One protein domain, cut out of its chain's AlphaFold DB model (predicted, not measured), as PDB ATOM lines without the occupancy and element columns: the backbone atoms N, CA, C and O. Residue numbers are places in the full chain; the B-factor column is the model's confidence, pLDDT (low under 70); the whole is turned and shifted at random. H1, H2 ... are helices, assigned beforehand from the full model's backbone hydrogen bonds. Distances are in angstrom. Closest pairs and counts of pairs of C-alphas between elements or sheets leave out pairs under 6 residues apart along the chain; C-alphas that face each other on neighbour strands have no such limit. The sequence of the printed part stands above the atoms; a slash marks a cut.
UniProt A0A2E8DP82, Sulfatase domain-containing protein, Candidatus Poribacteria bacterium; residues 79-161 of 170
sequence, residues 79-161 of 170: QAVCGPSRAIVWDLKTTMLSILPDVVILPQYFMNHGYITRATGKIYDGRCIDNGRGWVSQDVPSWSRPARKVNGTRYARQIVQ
ATOM      1  N   GLN A  79      56.581  38.776  50.731       77.88
ATOM      2  CA  GLN A  79      56.728  40.222  50.592       77.88
ATOM      3  C   GLN A  79      55.350  40.889  50.503       77.88
ATOM      4  O   GLN A  79      54.449  40.385  49.835       77.88
ATOM      5  N   ALA A  80      55.172  42.047  51.142       74.50
ATOM      6  CA  ALA A  80      53.908  42.795  51.151       74.50
ATOM      7  C   ALA A  80      53.693  43.635  49.870       74.50
ATOM      8  O   ALA A  80      53.262  44.783  49.932       74.50
ATOM      9  N   VAL A  81      54.030  43.083  48.698       72.88
ATOM     10  CA  VAL A  81      53.860  43.731  47.386       72.88
ATOM     11  C   VAL A  81      53.266  42.723  46.402       72.88
ATOM     12  O   VAL A  81      53.751  41.598  46.306       72.88
ATOM     13  N   CYS A  82      52.232  43.123  45.653       70.56
ATOM     14  CA  CYS A  82      51.438  42.229  44.799       70.56
ATOM     15  C   CYS A  82      52.264  41.363  43.826       70.56
ATOM     16  O   CYS A  82      52.060  40.154  43.788       70.56
ATOM     17  N   GLY A  83      53.196  41.944  43.066       65.44
ATOM     18  CA  GLY A  83      54.052  41.198  42.132       65.44
ATOM     19  C   GLY A  83      55.040  40.252  42.832       65.44
ATOM     20  O   GLY A  83      54.912  39.039  42.667       65.44
ATOM     21  N   PRO A  84      55.949  40.782  43.670       66.12
ATOM     22  CA  PRO A  84      56.872  40.026  44.517       66.12
ATOM     23  C   PRO A  84      56.258  38.853  45.281       66.12
ATOM     24  O   PRO A  84      56.783  37.746  45.239       66.12
ATOM     25  N   SER A  85      55.093  39.061  45.904       70.75
ATOM     26  CA  SER A  85      54.378  38.023  46.657       70.75
ATOM     27  C   SER A  85      53.936  36.845  45.781       70.75
ATOM     28  O   SER A  85      53.943  35.698  46.216       70.75
ATOM     29  N   ARG A  86      53.554  37.117  44.527       75.25
ATOM     30  CA  ARG A  86      52.983  36.120  43.603       75.25
ATOM     31  C   ARG A  86      54.032  35.422  42.744       75.25
ATOM     32  O   ARG A  86      53.803  34.297  42.317       75.25
ATOM     33  N   ALA A  87      55.134  36.109  42.456       66.69
ATOM     34  CA  ALA A  87      56.216  35.632  41.600       66.69
ATOM     35  C   ALA A  87      57.466  35.206  42.393       66.69
ATOM     36  O   ALA A  87      58.440  34.779  41.787       66.69
ATOM     37  N   ILE A  88      57.437  35.296  43.733       64.69
ATOM     38  CA  ILE A  88      58.560  34.946  44.623       64.69
ATOM     39  C   ILE A  88      59.844  35.689  44.196       64.69
ATOM     40  O   ILE A  88      60.939  35.137  44.148       64.69
ATOM     41  N   VAL A  89      59.689  36.960  43.826       58.09
ATOM     42  CA  VAL A  89      60.782  37.843  43.391       58.09
ATOM     43  C   VAL A  89      60.913  39.010  44.356       58.09
ATOM     44  O   VAL A  89      59.929  39.415  44.960       58.09
ATOM     45  N   TRP A  90      62.114  39.564  44.502       52.81
ATOM     46  CA  TRP A  90      62.385  40.657  45.445       52.81
ATOM     47  C   TRP A  90      61.908  42.030  44.941       52.81
ATOM     48  O   TRP A  90      61.623  42.932  45.732       52.81
ATOM     49  N   ASP A  91      61.792  42.202  43.621       56.50
ATOM     50  CA  ASP A  91      61.430  43.465  42.983       56.50
ATOM     51  C   ASP A  91      60.356  43.298  41.887       56.50
ATOM     52  O   ASP A  91      59.878  42.209  41.584       56.50
ATOM     53  N   LEU A  92      59.911  44.418  41.313       58.97
ATOM     54  CA  LEU A  92      58.881  44.441  40.263       58.97
ATOM     55  C   LEU A  92      59.459  44.382  38.840       58.97
ATOM     56  O   LEU A  92      58.695  44.493  37.881       58.97
ATOM     57  N   LYS A  93      60.785  44.292  38.702       62.62
ATOM     58  CA  LYS A  93      61.488  44.355  37.412       62.62
ATOM     59  C   LYS A  93      62.063  43.006  37.017       62.62
ATOM     60  O   LYS A  93      62.047  42.666  35.837       62.62
ATOM     61  N   THR A  94      62.565  42.256  37.989       63.69
ATOM     62  CA  THR A  94      63.117  40.933  37.756       63.69
ATOM     63  C   THR A  94      61.974  39.960  37.553       63.69
ATOM     64  O   THR A  94      61.012  39.927  38.326       63.69
ATOM     65  N   THR A  95      62.061  39.169  36.489       69.19
ATOM     66  CA  THR A  95      61.057  38.145  36.239       69.19
ATOM     67  C   THR A  95      61.426  36.856  36.942       69.19
ATOM     68  O   THR A  95      62.597  36.484  37.000       69.19
ATOM     69  N   MET A  96      60.427  36.142  37.457       69.56
ATOM     70  CA  MET A  96      60.635  34.866  38.157       69.56
ATOM     71  C   MET A  96      61.470  33.890  37.313       69.56
ATOM     72  O   MET A  96      62.437  33.311  37.799       69.56
ATOM     73  N   LEU A  97      61.149  33.796  36.018       71.62
ATOM     74  CA  LEU A  97      61.828  32.912  35.067       71.62
ATOM     75  C   LEU A  97      63.259  33.353  34.726       71.62
ATOM     76  O   LEU A  97      64.043  32.536  34.260       71.62
ATOM     77  N   SER A  98      63.629  34.619  34.958       74.62
ATOM     78  CA  SER A  98      65.028  35.048  34.806       74.62
ATOM     79  C   SER A  98      65.926  34.588  35.957       74.62
ATOM     80  O   SER A  98      67.117  34.387  35.744       74.62
ATOM     81  N   ILE A  99      65.368  34.402  37.160       78.25
ATOM     82  CA  ILE A  99      66.118  33.940  38.339       78.25
ATOM     83  C   ILE A  99      66.119  32.410  38.391       78.25
ATOM     84  O   ILE A  99      67.135  31.797  38.703       78.25
ATOM     85  N   LEU A 100      64.972  31.795  38.092       77.94
ATOM     86  CA  LEU A 100      64.767  30.352  38.154       77.94
ATOM     87  C   LEU A 100      64.154  29.864  36.831       77.94
ATOM     88  O   LEU A 100      62.939  29.689  36.753       77.94
ATOM     89  N   PRO A 101      64.962  29.652  35.777       76.81
ATOM     90  CA  PRO A 101      64.446  29.275  34.460       76.81
ATOM     91  C   PRO A 101      63.802  27.881  34.441       76.81
ATOM     92  O   PRO A 101      62.854  27.657  33.692       76.81
ATOM     93  N   ASP A 102      64.271  26.971  35.298       79.88
ATOM     94  CA  ASP A 102      63.833  25.569  35.331       79.88
ATOM     95  C   ASP A 102      62.754  25.288  36.394       79.88
ATOM     96  O   ASP A 102      62.421  24.131  36.665       79.88
ATOM     97  N   VAL A 103      62.214  26.326  37.048       81.75
ATOM     98  CA  VAL A 103      61.222  26.127  38.110       81.75
ATOM     99  C   VAL A 103      59.891  25.660  37.531       81.75
ATOM    100  O   VAL A 103      59.264  26.333  36.716       81.75
ATOM    101  N   VAL A 104      59.415  24.509  38.006       82.56
ATOM    102  CA  VAL A 104      58.062  24.044  37.702       82.56
ATOM    103  C   VAL A 104      57.095  24.742  38.643       82.56
ATOM    104  O   VAL A 104      57.096  24.498  39.851       82.56
ATOM    105  N   ILE A 105      56.236  25.595  38.093       85.19
ATOM    106  CA  ILE A 105      55.210  26.266  38.889       85.19
ATOM    107  C   ILE A 105      53.937  25.437  39.014       85.19
ATOM    108  O   ILE A 105      53.660  24.547  38.211       85.19
ATOM    109  N   LEU A 106      53.133  25.749  40.034       86.62
ATOM    110  CA  LEU A 106      51.954  24.966  40.401       86.62
ATOM    111  C   LEU A 106      51.032  24.644  39.202       86.62
ATOM    112  O   LEU A 106      50.727  23.469  39.002       86.62
ATOM    113  N   PRO A 107      50.627  25.609  38.352       87.25
ATOM    114  CA  PRO A 107      49.781  25.311  37.196       87.25
ATOM    115  C   PRO A 107      50.442  24.374  36.176       87.25
ATOM    116  O   PRO A 107      49.781  23.489  35.631       87.25
ATOM    117  N   GLN A 108      51.748  24.525  35.958       85.75
ATOM    118  CA  GLN A 108      52.524  23.674  35.060       85.75
ATOM    119  C   GLN A 108      52.646  22.251  35.618       85.75
ATOM    120  O   GLN A 108      52.494  21.283  34.879       85.75
ATOM    121  N   TYR A 109      52.826  22.107  36.935       88.62
ATOM    122  CA  TYR A 109      52.816  20.806  37.604       88.62
ATOM    123  C   TYR A 109      51.485  20.077  37.389       88.62
ATOM    124  O   TYR A 109      51.478  18.925  36.961       88.62
ATOM    125  N   PHE A 110      50.351  20.747  37.621       88.94
ATOM    126  CA  PHE A 110      49.026  20.167  37.377       88.94
ATOM    127  C   PHE A 110      48.828  19.801  35.897       88.94
ATOM    128  O   PHE A 110      48.340  18.710  35.597       88.94
ATOM    129  N   MET A 111      49.257  20.668  34.974       87.12
ATOM    130  CA  MET A 111      49.194  20.411  33.532       87.12
ATOM    131  C   MET A 111      49.970  19.147  33.138       87.12
ATOM    132  O   MET A 111      49.429  18.292  32.439       87.12
ATOM    133  N   ASN A 112      51.193  18.983  33.647       88.31
ATOM    134  CA  ASN A 112      52.034  17.811  33.381       88.31
ATOM    135  C   ASN A 112      51.434  16.500  33.925       88.31
ATOM    136  O   ASN A 112      51.791  15.425  33.454       88.31
ATOM    137  N   HIS A 113      50.499  16.580  34.877       88.81
ATOM    138  CA  HIS A 113      49.797  15.430  35.460       88.81
ATOM    139  C   HIS A 113      48.382  15.223  34.890       88.81
ATOM    140  O   HIS A 113      47.573  14.510  35.485       88.81
ATOM    141  N   GLY A 114      48.066  15.828  33.739       87.62
ATOM    142  CA  GLY A 114      46.816  15.590  33.011       87.62
ATOM    143  C   GLY A 114      45.636  16.473  33.428       87.62
ATOM    144  O   GLY A 114      44.519  16.250  32.960       87.62
ATOM    145  N   TYR A 115      45.855  17.491  34.266       88.31
ATOM    146  CA  TYR A 115      44.810  18.455  34.603       88.31
ATOM    147  C   TYR A 115      44.688  19.551  33.546       88.31
ATOM    148  O   TYR A 115      45.673  20.074  33.025       88.31
ATOM    149  N   ILE A 116      43.453  19.992  33.312       88.56
ATOM    150  CA  ILE A 116      43.192  21.221  32.566       88.56
ATOM    151  C   ILE A 116      43.367  22.402  33.522       88.56
ATOM    152  O   ILE A 116      42.510  22.679  34.361       88.56
ATOM    153  N   THR A 117      44.472  23.125  33.383       88.94
ATOM    154  CA  THR A 117      44.756  24.351  34.132       88.94
ATOM    155  C   THR A 117      44.367  25.597  33.349       88.94
ATOM    156  O   THR A 117      44.644  25.726  32.152       88.94
ATOM    157  N   ARG A 118      43.701  26.532  34.032       87.44
ATOM    158  CA  ARG A 118      43.290  27.816  33.461       87.44
ATOM    159  C   ARG A 118      43.203  28.885  34.544       87.44
ATOM    160  O   ARG A 118      42.513  28.691  35.542       87.44
ATOM    161  N   ALA A 119      43.820  30.037  34.302       85.44
ATOM    162  CA  ALA A 119      43.660  31.217  35.145       85.44
ATOM    163  C   ALA A 119      42.504  32.112  34.694       85.44
ATOM    164  O   ALA A 119      42.098  32.136  33.527       85.44
ATOM    165  N   THR A 120      41.993  32.891  35.639       83.56
ATOM    166  CA  THR A 120      40.965  33.898  35.403       83.56
ATOM    167  C   THR A 120      41.136  35.045  36.397       83.56
ATOM    168  O   THR A 120      41.356  34.812  37.584       83.56
ATOM    169  N   GLY A 121      41.076  36.288  35.918       80.62
ATOM    170  CA  GLY A 121      41.431  37.459  36.730       80.62
ATOM    171  C   GLY A 121      42.944  37.597  36.964       80.62
ATOM    172  O   GLY A 121      43.739  37.173  36.130       80.62
ATOM    173  N   LYS A 122      43.342  38.225  38.080       80.44
ATOM    174  CA  LYS A 122      44.742  38.553  38.413       80.44
ATOM    175  C   LYS A 122      45.366  37.479  39.320       80.44
ATOM    176  O   LYS A 122      45.297  37.581  40.542       80.44
ATOM    177  N   ILE A 123      45.953  36.440  38.719       82.69
ATOM    178  CA  ILE A 123      46.694  35.390  39.448       82.69
ATOM    179  C   ILE A 123      48.176  35.745  39.560       82.69
ATOM    180  O   ILE A 123      48.689  35.821  40.675       82.69
ATOM    181  N   TYR A 124      48.816  36.041  38.429       81.12
ATOM    182  CA  TYR A 124      50.182  36.554  38.349       81.12
ATOM    183  C   TYR A 124      50.187  38.021  37.906       81.12
ATOM    184  O   TYR A 124      49.332  38.456  37.125       81.12
ATOM    185  N   ASP A 125      51.163  38.779  38.405       78.31
ATOM    186  CA  ASP A 125      51.396  40.164  37.999       78.31
ATOM    187  C   ASP A 125      52.253  40.187  36.728       78.31
ATOM    188  O   ASP A 125      53.364  39.657  36.708       78.31
ATOM    189  N   GLY A 126      51.743  40.794  35.652       74.69
ATOM    190  CA  GLY A 126      52.443  40.811  34.365       74.69
ATOM    191  C   GLY A 126      53.772  41.572  34.391       74.69
ATOM    192  O   GLY A 126      54.615  41.323  33.531       74.69
ATOM    193  N   ARG A 127      54.016  42.427  35.396       73.94
ATOM    194  CA  ARG A 127      55.321  43.083  35.600       73.94
ATOM    195  C   ARG A 127      56.417  42.093  35.974       73.94
ATOM    196  O   ARG A 127      57.524  42.213  35.468       73.94
ATOM    197  N   CYS A 128      56.081  41.080  36.769       71.81
ATOM    198  CA  CYS A 128      57.037  40.101  37.287       71.81
ATOM    199  C   CYS A 128      57.111  38.808  36.459       71.81
ATOM    200  O   CYS A 128      57.947  37.958  36.747       71.81
ATOM    201  N   ILE A 129      56.231  38.620  35.469       73.44
ATOM    202  CA  ILE A 129      56.152  37.363  34.699       73.44
ATOM    203  C   ILE A 129      56.223  37.595  33.186       73.44
ATOM    204  O   ILE A 129      57.001  36.936  32.508       73.44
ATOM    205  N   ASP A 130      55.500  38.580  32.641       72.31
ATOM    206  CA  ASP A 130      55.414  38.807  31.187       72.31
ATOM    207  C   ASP A 130      56.233  40.017  30.708       72.31
ATOM    208  O   ASP A 130      55.846  40.683  29.740       72.31
ATOM    209  N   ASN A 131      57.350  40.327  31.377       67.44
ATOM    210  CA  ASN A 131      58.205  41.488  31.087       67.44
ATOM    211  C   ASN A 131      57.424  42.819  31.040       67.44
ATOM    212  O   ASN A 131      57.640  43.648  30.158       67.44
ATOM    213  N   GLY A 132      56.453  43.019  31.937       63.06
ATOM    214  CA  GLY A 132      55.676  44.263  31.985       63.06
ATOM    215  C   GLY A 132      54.488  44.333  31.026       63.06
ATOM    216  O   GLY A 132      53.843  45.380  30.949       63.06
ATOM    217  N   ARG A 133      54.141  43.250  30.320       59.97
ATOM    218  CA  ARG A 133      53.001  43.233  29.384       59.97
ATOM    219  C   ARG A 133      51.651  43.118  30.106       59.97
ATOM    220  O   ARG A 133      50.939  42.124  29.997       59.97
ATOM    221  N   GLY A 134      51.270  44.193  30.791       64.62
ATOM    222  CA  GLY A 134      49.941  44.402  31.370       64.62
ATOM    223  C   GLY A 134      49.784  43.961  32.829       64.62
ATOM    224  O   GLY A 134      50.651  43.332  33.422       64.62
ATOM    225  N   TRP A 135      48.641  44.319  33.422       59.75
ATOM    226  CA  TRP A 135      48.331  44.071  34.841       59.75
ATOM    227  C   TRP A 135      47.968  42.616  35.163       59.75
ATOM    228  O   TRP A 135      48.088  42.188  36.309       59.75
ATOM    229  N   VAL A 136      47.501  41.868  34.160       65.56
ATOM    230  CA  VAL A 136      47.141  40.453  34.270       65.56
ATOM    231  C   VAL A 136      48.065  39.667  33.363       65.56
ATOM    232  O   VAL A 136      47.984  39.801  32.138       65.56
ATOM    233  N   SER A 137      48.904  38.843  33.978       72.31
ATOM    234  CA  SER A 137      49.804  37.972  33.242       72.31
ATOM    235  C   SER A 137      49.038  36.879  32.488       72.31
ATOM    236  O   SER A 137      48.018  36.368  32.960       72.31
ATOM    237  N   GLN A 138      49.509  36.557  31.286       69.38
ATOM    238  CA  GLN A 138      49.054  35.412  30.508       69.38
ATOM    239  C   GLN A 138      49.884  34.166  30.773       69.38
ATOM    240  O   GLN A 138      49.314  33.096  30.608       69.38
ATOM    241  N   ASP A 139      51.159  34.309  31.156       71.88
ATOM    242  CA  ASP A 139      52.092  33.230  31.512       71.88
ATOM    243  C   ASP A 139      51.843  31.934  30.724       71.88
ATOM    244  O   ASP A 139      51.455  30.897  31.264       71.88
ATOM    245  N   VAL A 140      51.940  32.046  29.396       67.25
ATOM    246  CA  VAL A 140      51.491  31.017  28.444       67.25
ATOM    247  C   VAL A 140      52.049  29.613  28.746       67.25
ATOM    248  O   VAL A 140      51.270  28.669  28.620       67.25
ATOM    249  N   PRO A 141      53.318  29.435  29.176       73.94
ATOM    250  CA  PRO A 141      53.863  28.110  29.497       73.94
ATOM    251  C   PRO A 141      53.148  27.384  30.644       73.94
ATOM    252  O   PRO A 141      53.209  26.159  30.740       73.94
ATOM    253  N   SER A 142      52.463  28.123  31.510       77.00
ATOM    254  CA  SER A 142      51.930  27.601  32.768       77.00
ATOM    255  C   SER A 142      50.503  27.086  32.655       77.00
ATOM    256  O   SER A 142      50.040  26.322  33.505       77.00
ATOM    257  N   TRP A 143      49.781  27.480  31.605       81.25
ATOM    258  CA  TRP A 143      48.368  27.153  31.462       81.25
ATOM    259  C   TRP A 143      48.118  26.245  30.270       81.25
ATOM    260  O   TRP A 143      48.398  26.598  29.128       81.25
ATOM    261  N   SER A 144      47.422  25.136  30.517       81.81
ATOM    262  CA  SER A 144      46.916  24.276  29.438       81.81
ATOM    263  C   SER A 144      45.934  25.010  28.507       81.81
ATOM    264  O   SER A 144      45.701  24.605  27.368       81.81
ATOM    265  N   ARG A 145      45.310  26.089  29.002       81.94
ATOM    266  CA  ARG A 145      44.394  26.964  28.264       81.94
ATOM    267  C   ARG A 145      44.703  28.428  28.577       81.94
ATOM    268  O   ARG A 145      44.896  28.743  29.750       81.94
ATOM    269  N   PRO A 146      44.623  29.343  27.591       78.38
ATOM    270  CA  PRO A 146      44.889  30.759  27.818       78.38
ATOM    271  C   PRO A 146      44.094  31.339  28.992       78.38
ATOM    272  O   PRO A 146      42.887  31.075  29.153       78.38
ATOM    273  N   ALA A 147      44.776  32.158  29.796       75.06
ATOM    274  CA  ALA A 147      44.175  32.840  30.928       75.06
ATOM    275  C   ALA A 147      43.016  33.724  30.449       75.06
ATOM    276  O   ALA A 147      43.133  34.535  29.525       75.06
ATOM    277  N   ARG A 148      41.849  33.573  31.077       76.62
ATOM    278  CA  ARG A 148      40.680  34.368  30.711       76.62
ATOM    279  C   ARG A 148      40.851  35.777  31.272       76.62
ATOM    280  O   ARG A 148      40.718  35.994  32.475       76.62
ATOM    281  N   LYS A 149      41.088  36.749  30.389       67.69
ATOM    282  CA  LYS A 149      40.970  38.169  30.739       67.69
ATOM    283  C   LYS A 149      39.515  38.467  31.064       67.69
ATOM    284  O   LYS A 149      38.621  38.078  30.307       67.69
ATOM    285  N   VAL A 150      39.272  39.148  32.178       63.62
ATOM    286  CA  VAL A 150      37.917  39.566  32.515       63.62
ATOM    287  C   VAL A 150      37.846  41.026  32.902       63.62
ATOM    288  O   VAL A 150      38.583  41.482  33.769       63.62
ATOM    289  N   ASN A 151      36.930  41.744  32.251       59.12
ATOM    290  CA  ASN A 151      36.613  43.128  32.576       59.12
ATOM    291  C   ASN A 151      35.766  43.161  33.856       59.12
ATOM    292  O   ASN A 151      34.721  42.504  33.937       59.12
ATOM    293  N   GLY A 152      36.249  43.905  34.855       53.50
ATOM    294  CA  GLY A 152      35.898  43.758  36.274       53.50
ATOM    295  C   GLY A 152      34.412  43.842  36.635       53.50
ATOM    296  O   GLY A 152      33.994  43.216  37.602       53.50
ATOM    297  N   THR A 153      33.579  44.526  35.852       49.56
ATOM    298  CA  THR A 153      32.155  44.732  36.179       49.56
ATOM    299  C   THR A 153      31.221  43.616  35.696       49.56
ATOM    300  O   THR A 153      30.155  43.414  36.276       49.56
ATOM    301  N   ARG A 154      31.593  42.840  34.666       48.09
ATOM    302  CA  ARG A 154      30.716  41.798  34.079       48.09
ATOM    303  C   ARG A 154      30.940  40.407  34.686       48.09
ATOM    304  O   ARG A 154      30.057  39.554  34.629       48.09
ATOM    305  N   TYR A 155      32.116  40.175  35.265       49.03
ATOM    306  CA  TYR A 155      32.590  38.846  35.653       49.03
ATOM    307  C   TYR A 155      31.928  38.265  36.904       49.03
ATOM    308  O   TYR A 155      31.511  37.108  36.881       49.03
ATOM    309  N   ALA A 156      31.792  39.065  37.967       49.00
ATOM    310  CA  ALA A 156      31.186  38.608  39.216       49.00
ATOM    311  C   ALA A 156      29.748  38.109  38.983       49.00
ATOM    312  O   ALA A 156      29.384  37.033  39.452       49.00
ATOM    313  N   ARG A 157      28.966  38.816  38.148       43.88
ATOM    314  CA  ARG A 157      27.623  38.368  37.739       43.88
ATOM    315  C   ARG A 157      27.652  37.070  36.935       43.88
ATOM    316  O   ARG A 157      26.864  36.180  37.221       43.88
ATOM    317  N   GLN A 158      28.561  36.935  35.967       47.75
ATOM    318  CA  GLN A 158      28.612  35.755  35.094       47.75
ATOM    319  C   GLN A 158      29.032  34.471  35.821       47.75
ATOM    320  O   GLN A 158      28.543  33.398  35.473       47.75
ATOM    321  N   ILE A 159      29.927  34.553  36.814       50.59
ATOM    322  CA  ILE A 159      30.306  33.384  37.621       50.59
ATOM    323  C   ILE A 159      29.206  33.000  38.595       50.59
ATOM    324  O   ILE A 159      28.881  31.820  38.666       50.59
ATOM    325  N   VAL A 160      28.604  33.965  39.295       48.44
ATOM    326  CA  VAL A 160      27.469  33.675  40.180       48.44
ATOM    327  C   VAL A 160      26.336  33.035  39.377       48.44
ATOM    328  O   VAL A 160      25.860  31.980  39.776       48.44
ATOM    329  N   GLN A 161      26.006  33.576  38.197       38.09
ATOM    330  CA  GLN A 161      24.987  33.013  37.301       38.09
ATOM    331  C   GLN A 161      25.331  31.607  36.782       38.09
ATOM    332  O   GLN A 161      24.443  30.765  36.677       38.09
TER     333      GLN A 161
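This is residues 79 to 161 of the 170 residues of the protein "Sulfatase domain-containing protein" of Candidatus Poribacteria bacterium (UniProt A0A2E8DP82). With little regular structure, this is a body of loops: short helices H1, H2 and H4 cluster on one side, H3 sits at another edge, and residues 156 to 161 of H5 stick out. The 83 printed residues hold five named helices, H1 to H5, no named strand: all helix, 31 residues. The whole is compact, radius of gyration of the C-alphas 13.5 A, spanning 41 by 30 by 21 A.

H5, residues 152 to 161, spans 15.3 A, ending at C-alpha 161 (24.987, 33.013, 37.301). H4 is 126 to 129, H3 106 to 112, H2 96 to 99, H1 82 to 87, from C-alpha 82 (51.438, 42.229, 44.799).

H5 and H3 touch no helix. H4 touches H1, closest C-alphas Gly 83 and Cys 128, 5.8 A. Every O i to N i+4 pair is within hydrogen-bond range in H1 and H3, 4 of 6 in H5.

The printed part has no cut; links H3 to H4 and H4 to H5 are long. Residues 149 to 161 are among 33 with pLDDT under 70.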